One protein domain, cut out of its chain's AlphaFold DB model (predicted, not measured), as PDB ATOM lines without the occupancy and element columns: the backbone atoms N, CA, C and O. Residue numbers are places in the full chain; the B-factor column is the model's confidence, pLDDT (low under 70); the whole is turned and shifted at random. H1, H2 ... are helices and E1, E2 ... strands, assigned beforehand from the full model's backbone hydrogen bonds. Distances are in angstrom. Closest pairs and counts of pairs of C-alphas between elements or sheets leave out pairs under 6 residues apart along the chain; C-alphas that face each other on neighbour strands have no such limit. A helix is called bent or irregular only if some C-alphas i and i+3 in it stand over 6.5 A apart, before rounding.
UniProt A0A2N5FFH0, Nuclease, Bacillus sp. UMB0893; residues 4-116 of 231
ATOM      1  N   LEU A   4      53.125  34.447  24.350       94.50
ATOM      2  CA  LEU A   4      51.681  34.665  24.337       94.50
ATOM      3  C   LEU A   4      51.397  35.862  23.435       94.50
ATOM      4  O   LEU A   4      51.733  36.994  23.786       94.50
ATOM      5  N   TYR A   5      50.804  35.596  22.281       94.56
ATOM      6  CA  TYR A   5      50.407  36.601  21.313       94.56
ATOM      7  C   TYR A   5      48.899  36.841  21.414       94.56
ATOM      8  O   TYR A   5      48.102  35.937  21.176       94.56
ATOM      9  N   PHE A   6      48.523  38.049  21.820       93.94
ATOM     10  CA  PHE A   6      47.138  38.499  21.892       93.94
ATOM     11  C   PHE A   6      46.770  39.075  20.531       93.94
ATOM     12  O   PHE A   6      47.159  40.191  20.195       93.94
ATOM     13  N   ASP A   7      46.064  38.274  19.748       92.25
ATOM     14  CA  ASP A   7      45.609  38.632  18.417       92.25
ATOM     15  C   ASP A   7      44.274  39.365  18.534       92.25
ATOM     16  O   ASP A   7      43.209  38.763  18.694       92.25
ATOM     17  N   SER A   8      44.353  40.688  18.493       87.50
ATOM     18  CA  SER A   8      43.205  41.592  18.571       87.50
ATOM     19  C   SER A   8      42.305  41.547  17.343       87.50
ATOM     20  O   SER A   8      41.138  41.918  17.426       87.50
ATOM     21  N   ASP A   9      42.852  41.148  16.196       89.56
ATOM     22  CA  ASP A   9      42.148  41.238  14.919       89.56
ATOM     23  C   ASP A   9      41.178  40.061  14.797       89.56
ATOM     24  O   ASP A   9      40.029  40.219  14.380       89.56
ATOM     25  N   PHE A  10      41.613  38.886  15.260       90.69
ATOM     26  CA  PHE A  10      40.799  37.673  15.301       90.69
ATOM     27  C   PHE A  10      40.221  37.361  16.687       90.69
ATOM     28  O   PHE A  10      39.425  36.432  16.817       90.69
ATOM     29  N   ASN A  11      40.559  38.157  17.706       91.00
ATOM     30  CA  ASN A  11      40.158  37.966  19.100       91.00
ATOM     31  C   ASN A  11      40.487  36.557  19.612       91.00
ATOM     32  O   ASN A  11      39.611  35.787  20.025       91.00
ATOM     33  N   GLN A  12      41.777  36.226  19.595       94.12
ATOM     34  CA  GLN A  12      42.299  34.953  20.087       94.12
ATOM     35  C   GLN A  12      43.635  35.135  20.807       94.12
ATOM     36  O   GLN A  12      44.365  36.105  20.603       94.12
ATOM     37  N   LEU A  13      43.975  34.172  21.655       95.31
ATOM     38  CA  LEU A  13      45.289  34.077  22.275       95.31
ATOM     39  C   LEU A  13      46.069  32.955  21.597       95.31
ATOM     40  O   LEU A  13      45.651  31.806  21.634       95.31
ATOM     41  N   ILE A  14      47.232  33.257  21.036       95.69
ATOM     42  CA  ILE A  14      48.117  32.250  20.450       95.69
ATOM     43  C   ILE A  14      49.276  32.011  21.412       95.69
ATOM     44  O   ILE A  14      49.974  32.940  21.825       95.69
ATOM     45  N   ARG A  15      49.488  30.750  21.789       94.94
ATOM     46  CA  ARG A  15      50.639  30.333  22.587       94.94
ATOM     47  C   ARG A  15      51.659  29.650  21.693       94.94
ATOM     48  O   ARG A  15      51.350  28.617  21.111       94.94
ATOM     49  N   THR A  16      52.890  30.149  21.692       95.06
ATOM     50  CA  THR A  16      54.031  29.479  21.055       95.06
ATOM     51  C   THR A  16      54.910  28.839  22.124       95.06
ATOM     52  O   THR A  16      55.430  29.534  23.005       95.06
ATOM     53  N   LEU A  17      55.091  27.521  22.064       92.00
ATOM     54  CA  LEU A  17      55.979  26.753  22.939       92.00
ATOM     55  C   LEU A  17      56.683  25.684  22.102       92.00
ATOM     56  O   LEU A  17      56.006  24.951  21.392       92.00
ATOM     57  N   ASP A  18      58.014  25.608  22.184       90.94
ATOM     58  CA  ASP A  18      58.826  24.647  21.419       90.94
ATOM     59  C   ASP A  18      58.481  24.651  19.915       90.94
ATOM     60  O   ASP A  18      58.213  23.614  19.318       90.94
ATOM     61  N   GLU A  19      58.400  25.856  19.331       89.50
ATOM     62  CA  GLU A  19      58.016  26.127  17.927       89.50
ATOM     63  C   GLU A  19      56.595  25.697  17.523       89.50
ATOM     64  O   GLU A  19      56.173  25.923  16.392       89.50
ATOM     65  N   LYS A  20      55.811  25.150  18.454       94.19
ATOM     66  CA  LYS A  20      54.410  24.806  18.231       94.19
ATOM     67  C   LYS A  20      53.502  25.959  18.630       94.19
ATOM     68  O   LYS A  20      53.565  26.447  19.761       94.19
ATOM     69  N   GLU A  21      52.621  26.344  17.715       95.44
ATOM     70  CA  GLU A  21      51.556  27.309  17.964       95.44
ATOM     71  C   GLU A  21      50.251  26.604  18.318       95.44
ATOM     72  O   GLU A  21      49.867  25.600  17.714       95.44
ATOM     73  N   GLU A  22      49.573  27.130  19.328       95.62
ATOM     74  CA  GLU A  22      48.294  26.623  19.796       95.62
ATOM     75  C   GLU A  22      47.346  27.801  20.064       95.62
ATOM     76  O   GLU A  22      47.699  28.690  20.851       95.62
ATOM     77  N   PRO A  23      46.167  27.832  19.420       95.69
ATOM     78  CA  PRO A  23      45.179  28.872  19.643       95.69
ATOM     79  C   PRO A  23      44.340  28.585  20.893       95.69
ATOM     80  O   PRO A  23      43.973  27.449  21.190       95.69
ATOM     81  N   PHE A  24      43.986  29.653  21.595       94.75
ATOM     82  CA  PHE A  24      43.121  29.678  22.766       94.75
ATOM     83  C   PHE A  24      42.072  30.785  22.605       94.75
ATOM     84  O   PHE A  24      42.327  31.787  21.930       94.75
ATOM     85  N   PRO A  25      40.902  30.656  23.257       94.69
ATOM     86  CA  PRO A  25      39.946  31.753  23.354       94.69
ATOM     87  C   PRO A  25      40.588  33.013  23.944       94.69
ATOM     88  O   PRO A  25      41.434  32.914  24.836       94.69
ATOM     89  N   ASP A  26      40.160  34.191  23.487       94.50
ATOM     90  CA  ASP A  26      40.682  35.455  24.002       94.50
ATOM     91  C   ASP A  26      40.274  35.691  25.472       94.50
ATOM     92  O   ASP A  26      39.084  35.872  25.778       94.50
ATOM     93  N   PRO A  27      41.247  35.728  26.404       94.75
ATOM     94  CA  PRO A  27      40.970  35.975  27.813       94.75
ATOM     95  C   PRO A  27      40.464  37.401  28.086       94.75
ATOM     96  O   PRO A  27      39.813  37.621  29.109       94.75
ATOM     97  N   ILE A  28      40.729  38.372  27.203       94.38
ATOM     98  CA  ILE A  28      40.241  39.751  27.331       94.38
ATOM     99  C   ILE A  28      38.725  39.764  27.138       94.38
ATOM    100  O   ILE A  28      37.993  40.173  28.044       94.38
ATOM    101  N   LEU A  29      38.232  39.220  26.023       93.75
ATOM    102  CA  LEU A  29      36.791  39.075  25.802       93.75
ATOM    103  C   LEU A  29      36.116  38.225  26.885       93.75
ATOM    104  O   LEU A  29      34.976  38.506  27.276       93.75
ATOM    105  N   GLN A  30      36.801  37.199  27.401       94.81
ATOM    106  CA  GLN A  30      36.289  36.395  28.511       94.81
ATOM    107  C   GLN A  30      36.050  37.253  29.764       94.81
ATOM    108  O   GLN A  30      34.941  37.235  30.311       94.81
ATOM    109  N   VAL A  31      37.046  38.029  30.205       95.38
ATOM    110  CA  VAL A  31      36.925  38.848  31.423       95.38
ATOM    111  C   VAL A  31      35.981  40.041  31.232       95.38
ATOM    112  O   VAL A  31      35.281  40.443  32.163       95.38
ATOM    113  N   GLU A  32      35.882  40.594  30.024       94.12
ATOM    114  CA  GLU A  32      34.915  41.650  29.710       94.12
ATOM    115  C   GLU A  32      33.475  41.144  29.763       94.12
ATOM    116  O   GLU A  32      32.606  41.796  30.353       94.12
ATOM    117  N   ARG A  33      33.221  39.945  29.230       96.19
ATOM    118  CA  ARG A  33      31.914  39.289  29.336       96.19
ATOM    119  C   ARG A  33      31.536  39.040  30.794       96.19
ATOM    120  O   ARG A  33      30.409  39.350  31.184       96.19
ATOM    121  N   GLN A  34      32.471  38.533  31.597       95.50
ATOM    122  CA  GLN A  34      32.268  38.326  33.034       95.50
ATOM    123  C   GLN A  34      31.982  39.651  33.755       95.50
ATOM    124  O   GLN A  34      31.021  39.737  34.517       95.50
ATOM    125  N   SER A  35      32.734  40.714  33.454       95.81
ATOM    126  CA  SER A  35      32.499  42.057  34.003       95.81
ATOM    127  C   SER A  35      31.100  42.576  33.655       95.81
ATOM    128  O   SER A  35      30.387  43.070  34.527       95.81
ATOM    129  N   LEU A  36      30.646  42.408  32.408       95.00
ATOM    130  CA  LEU A  36      29.299  42.802  31.988       95.00
ATOM    131  C   LEU A  36      28.205  42.017  32.726       95.00
ATOM    132  O   LEU A  36      27.206  42.602  33.155       95.00
ATOM    133  N   GLN A  37      28.375  40.702  32.867       94.75
ATOM    134  CA  GLN A  37      27.443  39.847  33.604       94.75
ATOM    135  C   GLN A  37      27.381  40.252  35.079       94.75
ATOM    136  O   GLN A  37      26.287  40.436  35.614       94.75
ATOM    137  N   PHE A  38      28.535  40.490  35.704       94.00
ATOM    138  CA  PHE A  38      28.614  40.905  37.099       94.00
ATOM    139  C   PHE A  38      28.025  42.307  37.322       94.00
ATOM    140  O   PHE A  38      27.254  42.496  38.259       94.00
ATOM    141  N   LYS A  39      28.247  43.266  36.409       93.75
ATOM    142  CA  LYS A  39      27.571  44.583  36.422       93.75
ATOM    143  C   LYS A  39      26.048  44.444  36.386       93.75
ATOM    144  O   LYS A  39      25.351  45.087  37.170       93.75
ATOM    145  N   LYS A  40      25.517  43.601  35.491       92.38
ATOM    146  CA  LYS A  40      24.069  43.344  35.385       92.38
ATOM    147  C   LYS A  40      23.517  42.695  36.652       92.38
ATOM    148  O   LYS A  40      22.439  43.076  37.103       92.38
ATOM    149  N   TRP A  41      24.251  41.738  37.216       93.06
ATOM    150  CA  TRP A  41      23.898  41.089  38.472       93.06
ATOM    151  C   TRP A  41      23.859  42.111  39.618       93.06
ATOM    152  O   TRP A  41      22.807  42.291  40.229       93.06
ATOM    153  N   LEU A  42      24.920  42.903  39.816       92.25
ATOM    154  CA  LEU A  42      24.956  43.968  40.828       92.25
ATOM    155  C   LEU A  42      23.787  44.950  40.675       92.25
ATOM    156  O   LEU A  42      23.119  45.271  41.657       92.25
ATOM    157  N   GLY A  43      23.470  45.376  39.449       89.81
ATOM    158  CA  GLY A  43      22.341  46.273  39.188       89.81
ATOM    159  C   GLY A  43      20.997  45.747  39.709       89.81
ATOM    160  O   GLY A  43      20.177  46.533  40.181       89.81
ATOM    161  N   ARG A  44      20.788  44.423  39.697       89.56
ATOM    162  CA  ARG A  44      19.574  43.778  40.228       89.56
ATOM    163  C   ARG A  44      19.561  43.700  41.757       89.56
ATOM    164  O   ARG A  44      18.485  43.796  42.340       89.56
ATOM    165  N   HIS A  45      20.725  43.566  42.397       87.31
ATOM    166  CA  HIS A  45      20.829  43.350  43.846       87.31
ATOM    167  C   HIS A  45      21.002  44.637  44.666       87.31
ATOM    168  O   HIS A  45      20.408  44.756  45.734       87.31
ATOM    169  N   ILE A  46      21.776  45.613  44.183       85.19
ATOM    170  CA  ILE A  46      22.104  46.839  44.940       85.19
ATOM    171  C   ILE A  46      21.592  48.132  44.295       85.19
ATOM    172  O   ILE A  46      21.692  49.193  44.908       85.19
ATOM    173  N   LYS A  47      21.051  48.060  43.065       82.31
ATOM    174  CA  LYS A  47      20.501  49.201  42.303       82.31
ATOM    175  C   LYS A  47      21.435  50.421  42.240       82.31
ATOM    176  O   LYS A  47      20.979  51.561  42.172       82.31
ATOM    177  N   LYS A  48      22.749  50.188  42.254       82.06
ATOM    178  CA  LYS A  48      23.782  51.225  42.181       82.06
ATOM    179  C   LYS A  48      24.793  50.887  41.096       82.06
ATOM    180  O   LYS A  48      25.126  49.723  40.889       82.06
ATOM    181  N   TYR A  49      25.281  51.918  40.415       84.56
ATOM    182  CA  TYR A  49      26.372  51.775  39.463       84.56
ATOM    183  C   TYR A  49      27.704  51.669  40.213       84.56
ATOM    184  O   TYR A  49      28.124  52.625  40.866       84.56
ATOM    185  N   ILE A  50      28.348  50.504  40.121       88.25
ATOM    186  CA  ILE A  50      29.695  50.256  40.644       88.25
ATOM    187  C   ILE A  50      30.643  50.058  39.453       88.25
ATOM    188  O   ILE A  50      30.374  49.195  38.608       88.25
ATOM    189  N   PRO A  51      31.743  50.826  39.356       88.81
ATOM    190  CA  PRO A  51      32.806  50.562  38.396       88.81
ATOM    191  C   PRO A  51      33.407  49.171  38.627       88.81
ATOM    192  O   PRO A  51      33.779  48.830  39.744       88.81
ATOM    193  N   ILE A  52      33.506  48.369  37.565       92.44
ATOM    194  CA  ILE A  52      34.169  47.060  37.608       92.44
ATOM    195  C   ILE A  52      35.344  47.108  36.648       92.44
ATOM    196  O   ILE A  52      35.149  47.199  35.431       92.44
ATOM    197  N   GLU A  53      36.539  47.035  37.223       92.81
ATOM    198  CA  GLU A  53      37.805  46.944  36.509       92.81
ATOM    199  C   GLU A  53      38.108  45.481  36.178       92.81
ATOM    200  O   GLU A  53      38.108  44.620  37.054       92.81
ATOM    201  N   SER A  54      38.355  45.191  34.901       94.19
ATOM    202  CA  SER A  54      38.726  43.856  34.418       94.19
ATOM    203  C   SER A  54      40.182  43.824  33.968       94.19
ATOM    204  O   SER A  54      40.636  44.747  33.286       94.19
ATOM    205  N   LEU A  55      40.894  42.755  34.331       95.31
ATOM    206  CA  LEU A  55      42.299  42.521  33.994       95.31
ATOM    207  C   LEU A  55      42.537  41.050  33.653       95.31
ATOM    208  O   LEU A  55      41.935  40.162  34.252       95.31
ATOM    209  N   VAL A  56      43.480  40.807  32.748       95.50
ATOM    210  CA  VAL A  56      44.062  39.493  32.470       95.50
ATOM    211  C   VAL A  56      45.452  39.463  33.094       95.50
ATOM    212  O   VAL A  56      46.347  40.207  32.691       95.50
ATOM    213  N   VAL A  57      45.637  38.604  34.097       94.88
ATOM    214  CA  VAL A  57      46.904  38.485  34.826       94.88
ATOM    215  C   VAL A  57      47.588  37.177  34.462       94.88
ATOM    216  O   VAL A  57      47.079  36.095  34.745       94.88
ATOM    217  N   ILE A  58      48.775  37.272  33.869       94.50
ATOM    218  CA  ILE A  58      49.610  36.113  33.560       94.50
ATOM    219  C   ILE A  58      50.478  35.806  34.778       94.50
ATOM    220  O   ILE A  58      51.341  36.591  35.171       94.50
ATOM    221  N   SER A  59      50.218  34.658  35.402       88.75
ATOM    222  CA  SER A  59      50.811  34.265  36.683       88.75
ATOM    223  C   SER A  59      52.310  33.969  36.599       88.75
ATOM    224  O   SER A  59      53.034  34.227  37.561       88.75
ATOM    225  N   THR A  60      52.800  33.482  35.458       84.75
ATOM    226  CA  THR A  60      54.232  33.224  35.256       84.75
ATOM    227  C   THR A  60      54.997  34.488  34.865       84.75
ATOM    228  O   THR A  60      54.572  35.247  34.000       84.75
ATOM    229  N   SER A  61      56.190  34.672  35.433       79.50
ATOM    230  CA  SER A  61      57.121  35.735  35.036       79.50
ATOM    231  C   SER A  61      57.922  35.414  33.770       79.50
ATOM    232  O   SER A  61      58.610  36.287  33.253       79.50
ATOM    233  N   ARG A  62      57.856  34.172  33.268       85.19
ATOM    234  CA  ARG A  62      58.631  33.711  32.101       85.19
ATOM    235  C   ARG A  62      57.902  33.885  30.765       85.19
ATOM    236  O   ARG A  62      58.478  33.587  29.726       85.19
ATOM    237  N   ALA A  63      56.642  34.316  30.788       89.00
ATOM    238  CA  ALA A  63      55.874  34.542  29.570       89.00
ATOM    239  C   ALA A  63      56.331  35.830  28.879       89.00
ATOM    240  O   ALA A  63      56.520  36.861  29.522       89.00
ATOM    241  N   ILE A  64      56.444  35.771  27.555       90.94
ATOM    242  CA  ILE A  64      56.649  36.948  26.707       90.94
ATOM    243  C   ILE A  64      55.281  37.335  26.153       90.94
ATOM    244  O   ILE A  64      54.658  36.528  25.468       90.94
ATOM    245  N   LEU A  65      54.810  38.542  26.470       91.88
ATOM    246  CA  LEU A  65      53.527  39.058  25.991       91.88
ATOM    247  C   LEU A  65      53.749  39.864  24.712       91.88
ATOM    248  O   LEU A  65      54.615  40.737  24.678       91.88
ATOM    249  N   GLN A  66      52.969  39.578  23.678       92.38
ATOM    250  CA  GLN A  66      53.009  40.261  22.388       92.38
ATOM    251  C   GLN A  66      51.584  40.534  21.907       92.38
ATOM    252  O   GLN A  66      50.646  39.860  22.317       92.38
ATOM    253  N   THR A  67      51.425  41.539  21.055       93.12
ATOM    254  CA  THR A  67      50.145  41.926  20.452       93.12
ATOM    255  C   THR A  67      50.417  42.656  19.139       93.12
ATOM    256  O   THR A  67      51.553  43.073  18.892       93.12
ATOM    257  N   ASN A  68      49.387  42.849  18.316       89.50
ATOM    258  CA  ASN A  68      49.443  43.703  17.133       89.50
ATOM    259  C   ASN A  68      49.946  45.115  17.534       89.50
ATOM    260  O   ASN A  68      49.447  45.669  18.522       89.50
ATOM    261  N   PRO A  69      50.896  45.732  16.797       80.38
ATOM    262  CA  PRO A  69      51.533  47.002  17.184       80.38
ATOM    263  C   PRO A  69      50.582  48.179  17.441       80.38
ATOM    264  O   PRO A  69      50.948  49.114  18.142       80.38
ATOM    265  N   GLN A  70      49.372  48.141  16.881       78.00
ATOM    266  CA  GLN A  70      48.390  49.227  16.948       78.00
ATOM    267  C   GLN A  70      47.416  49.106  18.135       78.00
ATOM    268  O   GLN A  70      46.612  50.008  18.355       78.00
ATOM    269  N   ASN A  71      47.481  48.029  18.929       74.62
ATOM    270  CA  ASN A  71      46.515  47.768  20.000       74.62
ATOM    271  C   ASN A  71      47.042  48.105  21.396       74.62
ATOM    272  O   ASN A  71      47.192  47.249  22.269       74.62
ATOM    273  N   GLU A  72      47.260  49.401  21.631       72.00
ATOM    274  CA  GLU A  72      47.761  49.920  22.911       72.00
ATOM    275  C   GLU A  72      46.844  49.610  24.105       72.00
ATOM    276  O   GLU A  72      47.312  49.437  25.235       72.00
ATOM    277  N   ASN A  73      45.537  49.473  23.863       79.19
ATOM    278  CA  ASN A  73      44.553  49.168  24.903       79.19
ATOM    279  C   ASN A  73      44.823  47.821  25.599       79.19
ATOM    280  O   ASN A  73      44.526  47.673  26.789       79.19
ATOM    281  N   ILE A  74      45.447  46.862  24.906       84.38
ATOM    282  CA  ILE A  74      45.791  45.550  25.471       84.38
ATOM    283  C   ILE A  74      46.802  45.693  26.613       84.38
ATOM    284  O   ILE A  74      46.660  45.019  27.634       84.38
ATOM    285  N   TYR A  75      47.747  46.636  26.535       81.69
ATOM    286  CA  TYR A  75      48.734  46.867  27.599       81.69
ATOM    287  C   TYR A  75      48.113  47.354  28.912       81.69
ATOM    288  O   TYR A  75      48.716  47.218  29.979       81.69
ATOM    289  N   GLN A  76      46.908  47.927  28.858       85.06
ATOM    290  CA  GLN A  76      46.194  48.354  30.058       85.06
ATOM    291  C   GLN A  76      45.434  47.209  30.735       85.06
ATOM    292  O   GLN A  76      45.184  47.300  31.943       85.06
ATOM    293  N   LYS A  77      45.074  46.173  29.967       90.06
ATOM    294  CA  LYS A  77      44.247  45.034  30.388       90.06
ATOM    295  C   LYS A  77      45.060  43.792  30.722       90.06
ATOM    296  O   LYS A  77      44.698  43.085  31.659       90.06
ATOM    297  N   VAL A  78      46.138  43.532  29.990       94.06
ATOM    298  CA  VAL A  78      46.968  42.335  30.136       94.06
ATOM    299  C   VAL A  78      48.271  42.691  30.837       94.06
ATOM    300  O   VAL A  78      49.002  43.585  30.411       94.06
ATOM    301  N   LEU A  79      48.590  41.974  31.913       93.38
ATOM    302  CA  LEU A  79      49.814  42.206  32.672       93.38
ATOM    303  C   LEU A  79      50.398  40.926  33.266       93.38
ATOM    304  O   LEU A  79      49.692  39.965  33.562       93.38
ATOM    305  N   LEU A  80      51.714  40.935  33.471       92.81
ATOM    306  CA  LEU A  80      52.391  39.929  34.288       92.81
ATOM    307  C   LEU A  80      52.041  40.147  35.763       92.81
ATOM    308  O   LEU A  80      51.936  41.293  36.204       92.81
ATOM    309  N   SER A  81      51.931  39.067  36.537       92.19
ATOM    310  CA  SER A  81      51.622  39.091  37.978       92.19
ATOM    311  C   SER A  81      52.486  40.064  38.785       92.19
ATOM    312  O   SER A  81      51.997  40.699  39.716       92.19
ATOM    313  N   THR A  82      53.741  40.273  38.380       91.56
ATOM    314  CA  THR A  82      54.668  41.241  38.985       91.56
ATOM    315  C   THR A  82      54.191  42.695  38.911       91.56
ATOM    316  O   THR A  82      54.565  43.498  39.760       91.56
ATOM    317  N   LYS A  83      53.350  43.055  37.932       91.75
ATOM    318  CA  LYS A  83      52.764  44.400  37.789       91.75
ATOM    319  C   LYS A  83      51.434  44.568  38.530       91.75
ATOM    320  O   LYS A  83      50.918  45.685  38.585       91.75
ATOM    321  N   LEU A  84      50.865  43.497  39.090       92.94
ATOM    322  CA  LEU A  84      49.546  43.539  39.721       92.94
ATOM    323  C   LEU A  84      49.472  44.523  40.906       92.94
ATOM    324  O   LEU A  84      48.529  45.317  40.910       92.94
ATOM    325  N   PRO A  85      50.443  44.574  41.847       94.94
ATOM    326  CA  PRO A  85      50.387  45.531  42.958       94.94
ATOM    327  C   PRO A  85      50.315  46.988  42.482       94.94
ATOM    328  O   PRO A  85      49.449  47.743  42.910       94.94
ATOM    329  N   LEU A  86      51.138  47.351  41.491       94.38
ATOM    330  CA  LEU A  86      51.150  48.699  40.910       94.38
ATOM    331  C   LEU A  86      49.807  49.064  40.264       94.38
ATOM    332  O   LEU A  86      49.371  50.217  40.319       94.38
ATOM    333  N   LYS A  87      49.143  48.085  39.637       94.44
ATOM    334  CA  LYS A  87      47.832  48.286  39.016       94.44
ATOM    335  C   LYS A  87      46.731  48.458  40.068       94.44
ATOM    336  O   LYS A  87      45.892  49.339  39.897       94.44
ATOM    337  N   ILE A  88      46.772  47.691  41.160       94.25
ATOM    338  CA  ILE A  88      45.857  47.844  42.305       94.25
ATOM    339  C   ILE A  88      46.008  49.238  42.925       94.25
ATOM    340  O   ILE A  88      45.011  49.935  43.101       94.25
ATOM    341  N   ASP A  89      47.238  49.697  43.156       95.44
ATOM    342  CA  ASP A  89      47.487  51.045  43.682       95.44
ATOM    343  C   ASP A  89      46.944  52.135  42.752       95.44
ATOM    344  O   ASP A  89      46.386  53.136  43.206       95.44
ATOM    345  N   SER A  90      47.072  51.945  41.434       94.44
ATOM    346  CA  SER A  90      46.474  52.852  40.452       94.44
ATOM    347  C   SER A  90      44.951  52.889  40.556       94.44
ATOM    348  O   SER A  90      44.373  53.967  40.445       94.44
ATOM    349  N   PHE A  91      44.290  51.748  40.763       93.44
ATOM    350  CA  PHE A  91      42.842  51.717  40.951       93.44
ATOM    351  C   PHE A  91      42.422  52.400  42.248       93.44
ATOM    352  O   PHE A  91      41.499  53.207  42.215       93.44
ATOM    353  N   ASN A  92      43.139  52.172  43.349       92.25
ATOM    354  CA  ASN A  92      42.864  52.832  44.627       92.25
ATOM    355  C   ASN A  92      42.973  54.361  44.514       92.25
ATOM    356  O   ASN A  92      42.134  55.087  45.042       92.25
ATOM    357  N   ARG A  93      43.970  54.866  43.769       94.38
ATOM    358  CA  ARG A  93      44.108  56.308  43.505       94.38
ATOM    359  C   ARG A  93      42.997  56.870  42.620       94.38
ATOM    360  O   ARG A  93      42.596  58.011  42.838       94.38
ATOM    361  N   ASN A  94      42.514  56.101  41.645       93.06
ATOM    362  CA  ASN A  94      41.491  56.548  40.696       93.06
ATOM    363  C   ASN A  94      40.061  56.424  41.255       93.06
ATOM    364  O   ASN A  94      39.175  57.168  40.842       93.06
ATOM    365  N   HIS A  95      39.838  55.519  42.211       91.56
ATOM    366  CA  HIS A  95      38.525  55.192  42.779       91.56
ATOM    367  C   HIS A  95      38.459  55.507  44.280       91.56
ATOM    368  O   HIS A  95      38.156  54.647  45.097       91.56
ATOM    369  N   GLN A  96      38.726  56.760  44.655       89.75
ATOM    370  CA  GLN A  96      38.741  57.194  46.066       89.75
ATOM    371  C   GLN A  96      37.343  57.337  46.682       89.75
ATOM    372  O   GLN A  96      37.187  57.378  47.900       89.75
ATOM    373  N   LYS A  97      36.312  57.469  45.842       90.62
ATOM    374  CA  LYS A  97      34.942  57.679  46.301       90.62
ATOM    375  C   LYS A  97      34.346  56.365  46.791       90.62
ATOM    376  O   LYS A  97      34.130  55.449  46.001       90.62
ATOM    377  N   GLU A  98      33.965  56.325  48.061       89.06
ATOM    378  CA  GLU A  98      33.200  55.212  48.608       89.06
ATOM    379  C   GLU A  98      31.794  55.176  47.983       89.06
ATOM    380  O   GLU A  98      30.994  56.112  48.095       89.06
ATOM    381  N   LEU A  99      31.500  54.100  47.248       89.31
ATOM    382  CA  LEU A  99      30.212  53.907  46.578       89.31
ATOM    383  C   LEU A  99      29.296  52.947  47.331       89.31
ATOM    384  O   LEU A  99      28.089  53.006  47.128       89.31
ATOM    385  N   ILE A 100      29.811  52.080  48.187       90.06
ATOM    386  CA  ILE A 100      28.999  51.139  48.958       90.06
ATOM    387  C   ILE A 100      29.513  51.078  50.381       90.06
ATOM    388  O   ILE A 100      30.716  51.152  50.590       90.06
ATOM    389  N   SER A 101      28.600  50.936  51.337       91.44
ATOM    390  CA  SER A 101      28.982  50.726  52.732       91.44
ATOM    391  C   SER A 101      29.416  49.281  52.972       91.44
ATOM    392  O   SER A 101      29.021  48.370  52.238       91.44
ATOM    393  N   THR A 102      30.137  49.042  54.067       92.69
ATOM    394  CA  THR A 102      30.516  47.691  54.517       92.69
ATOM    395  C   THR A 102      29.314  46.748  54.601       92.69
ATOM    396  O   THR A 102      29.372  45.632  54.102       92.69
ATOM    397  N   LYS A 103      28.172  47.228  55.109       91.69
ATOM    398  CA  LYS A 103      26.931  46.437  55.192       91.69
ATOM    399  C   LYS A 103      26.390  46.030  53.815       91.69
ATOM    400  O   LYS A 103      25.834  44.947  53.653       91.69
ATOM    401  N   GLN A 104      26.519  46.897  52.809       90.94
ATOM    402  CA  GLN A 104      26.135  46.554  51.435       90.94
ATOM    403  C   GLN A 104      27.105  45.540  50.825       90.94
ATOM    404  O   GLN A 104      26.663  44.649  50.106       90.94
ATOM    405  N   LEU A 105      28.401  45.652  51.128       91.69
ATOM    406  CA  LEU A 105      29.421  44.703  50.686       91.69
ATOM    407  C   LEU A 105      29.206  43.306  51.289       91.69
ATOM    408  O   LEU A 105      29.220  42.321  50.556       91.69
ATOM    409  N   GLU A 106      28.927  43.225  52.590       93.94
ATOM    410  CA  GLU A 106      28.544  41.981  53.272       93.94
ATOM    411  C   GLU A 106      27.316  41.358  52.608       93.94
ATOM    412  O   GLU A 106      27.333  40.180  52.252       93.94
ATOM    413  N   LYS A 107      26.288  42.170  52.318       92.12
ATOM    414  CA  LYS A 107      25.085  41.668  51.649       92.12
ATOM    415  C   LYS A 107      25.352  41.160  50.230       92.12
ATOM    416  O   LYS A 107      24.740  40.186  49.799       92.12
ATOM    417  N   ILE A 108      26.253  41.805  49.490       92.50
ATOM    418  CA  ILE A 108      26.705  41.308  48.183       92.50
ATOM    419  C   ILE A 108      27.378  39.942  48.351       92.50
ATOM    420  O   ILE A 108      27.056  39.029  47.597       92.50
ATOM    421  N   SER A 109      28.269  39.796  49.335       93.94
ATOM    422  CA  SER A 109      28.966  38.535  49.606       93.94
ATOM    423  C   SER A 109      27.992  37.407  49.943       93.94
ATOM    424  O   SER A 109      28.100  36.328  49.369       93.94
ATOM    425  N   GLU A 110      27.014  37.656  50.818       93.06
ATOM    426  CA  GLU A 110      25.948  36.694  51.132       93.06
ATOM    427  C   GLU A 110      25.189  36.271  49.873       93.06
ATOM    428  O   GLU A 110      25.060  35.082  49.610       93.06
ATOM    429  N   ASN A 111      24.749  37.229  49.053       92.56
ATOM    430  CA  ASN A 111      23.994  36.926  47.838       92.56
ATOM    431  C   ASN A 111      24.822  36.124  46.813       92.56
ATOM    432  O   ASN A 111      24.255  35.332  46.064       92.56
ATOM    433  N   ILE A 112      26.143  36.344  46.744       92.31
ATOM    434  CA  ILE A 112      27.040  35.541  45.898       92.31
ATOM    435  C   ILE A 112      27.111  34.111  46.432       92.31
ATOM    436  O   ILE A 112      26.965  33.180  45.652       92.31
ATOM    437  N   LEU A 113      27.296  33.935  47.743       92.06
ATOM    438  CA  LEU A 113      27.384  32.614  48.371       92.06
ATOM    439  C   LEU A 113      26.062  31.837  48.288       92.06
ATOM    440  O   LEU A 113      26.075  30.636  48.049       92.06
ATOM    441  N   GLU A 114      24.926  32.511  48.458       90.44
ATOM    442  CA  GLU A 114      23.593  31.915  48.312       90.44
ATOM    443  C   GLU A 114      23.276  31.539  46.858       90.44
ATOM    444  O   GLU A 114      22.538  30.585  46.614       90.44
ATOM    445  N   GLY A 115      23.805  32.299  45.895       86.75
ATOM    446  CA  GLY A 115      23.620  32.058  44.464       86.75
ATOM    447  C   GLY A 115      24.658  31.125  43.838       86.75
ATOM    448  O   GLY A 115      24.496  30.756  42.673       86.75
ATOM    449  N   ASP A 116      25.716  30.765  44.568       87.62
ATOM    450  CA  ASP A 116      26.765  29.884  44.068       87.62
ATOM    451  C   ASP A 116      26.208  28.481  43.840       87.62
ATOM    452  O   ASP A 116      25.594  27.863  44.710       87.62
TER     453      ASP A 116
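Overview. This is residues 4 to 116 of the 231 residues of the protein "Nuclease" of Bacillus sp. UMB0893 (UniProt A0A2N5FFH0). A loose, elongated frame has a head of strands at one end and helix H4 at the other, with the long helix H1 and the shorter H3 reaching out from the head as two separate arms. The head holds a four-strand sheet, E3, E2, E1, E5, and a small separate pair, E4 and E6; residues 47 to 55 come back from the far end of H1 to E4. The printed part has 113 residues with four named helices and six named strands, in the order E1 E2 E3 H1 E4 E5 H2 E6 H3 H4, of mixed class; the larger sheet is mixed and the pair parallel. The whole is loose, with a radius of gyration of the C-alphas of 17.1 A and spans of 52 by 30 by 25 A.

Along the chain. E1, residues 4 to 7, begins at C-alpha 4 (51.681, 34.665, 24.337). E2 is residues 12 to 17, 16.2 A long, and E3 is residues 20 to 25, 16.8 A. H1, residues 27 to 46, runs 27.7 A to C-alpha 46 (22.104, 46.839, 44.940). E4 is residues 56 to 58, E5 64 to 67, H2 73 to 77 and E6 78 to 80. H3, residues 81 to 94, runs 20.4 A and is irregular, with C-alphas 82 and 85 7.2 A apart. H4, residues 102 to 115, runs 19.8 A to C-alpha 115 (23.620, 32.058, 44.464).

Arrangement. E1, E2 and E3 form a meander, each strand the antiparallel neighbour of the one before, in two hairpins. N 5 and O 14 are 2.8 A apart, and N 15 and O 22 2.9 A. E5, an edge strand, is parallel to E1 at 8 degrees, with N 6 and O 66 at 2.8 A. E4 and E6 are parallel at 26 degrees, with N 58 and O 79 at 2.9 A. H1 and H2 are on the larger sheet but only graze it, with residues 27 to 29 and 74 to 75. H1 and H2 are close but not clearly touching, C-alphas 28 and 77 being the closest at 7.3 A. The closest C-alphas of H1 and E4 are those of Ile 28 and Val 56, 6.4 A; of E4 and H3, those of Ile 58 and Ser 81, 5.7 A. H1 and H3 are apart. H1, with residues 45 to 46 alone, only just touches H4, with residues 104 to 108 alone, by 3 pairs of C-alphas within 8 A; the closest are His 45 and Ile 108, 7.6 A. Their tilt of 69 degrees is steep, only just short of about perpendicular, and they run opposite ways. Every O i to N i+4 pair is within hydrogen-bond range in H1 and H4, against 8 of 10 in H3 and 0 of 1 in H2, where 2 of 2 O i to N i+3 pairs are.

Size, cuts and confidence. The two C-alphas farthest apart, Glu 19 and Lys 103, are 52.6 A apart. The printed part has no cut and no long link; H1 to E4 and H3 to H4 are short links. The mean pLDDT of the printed part is 91.2, and no printed residue is under 70.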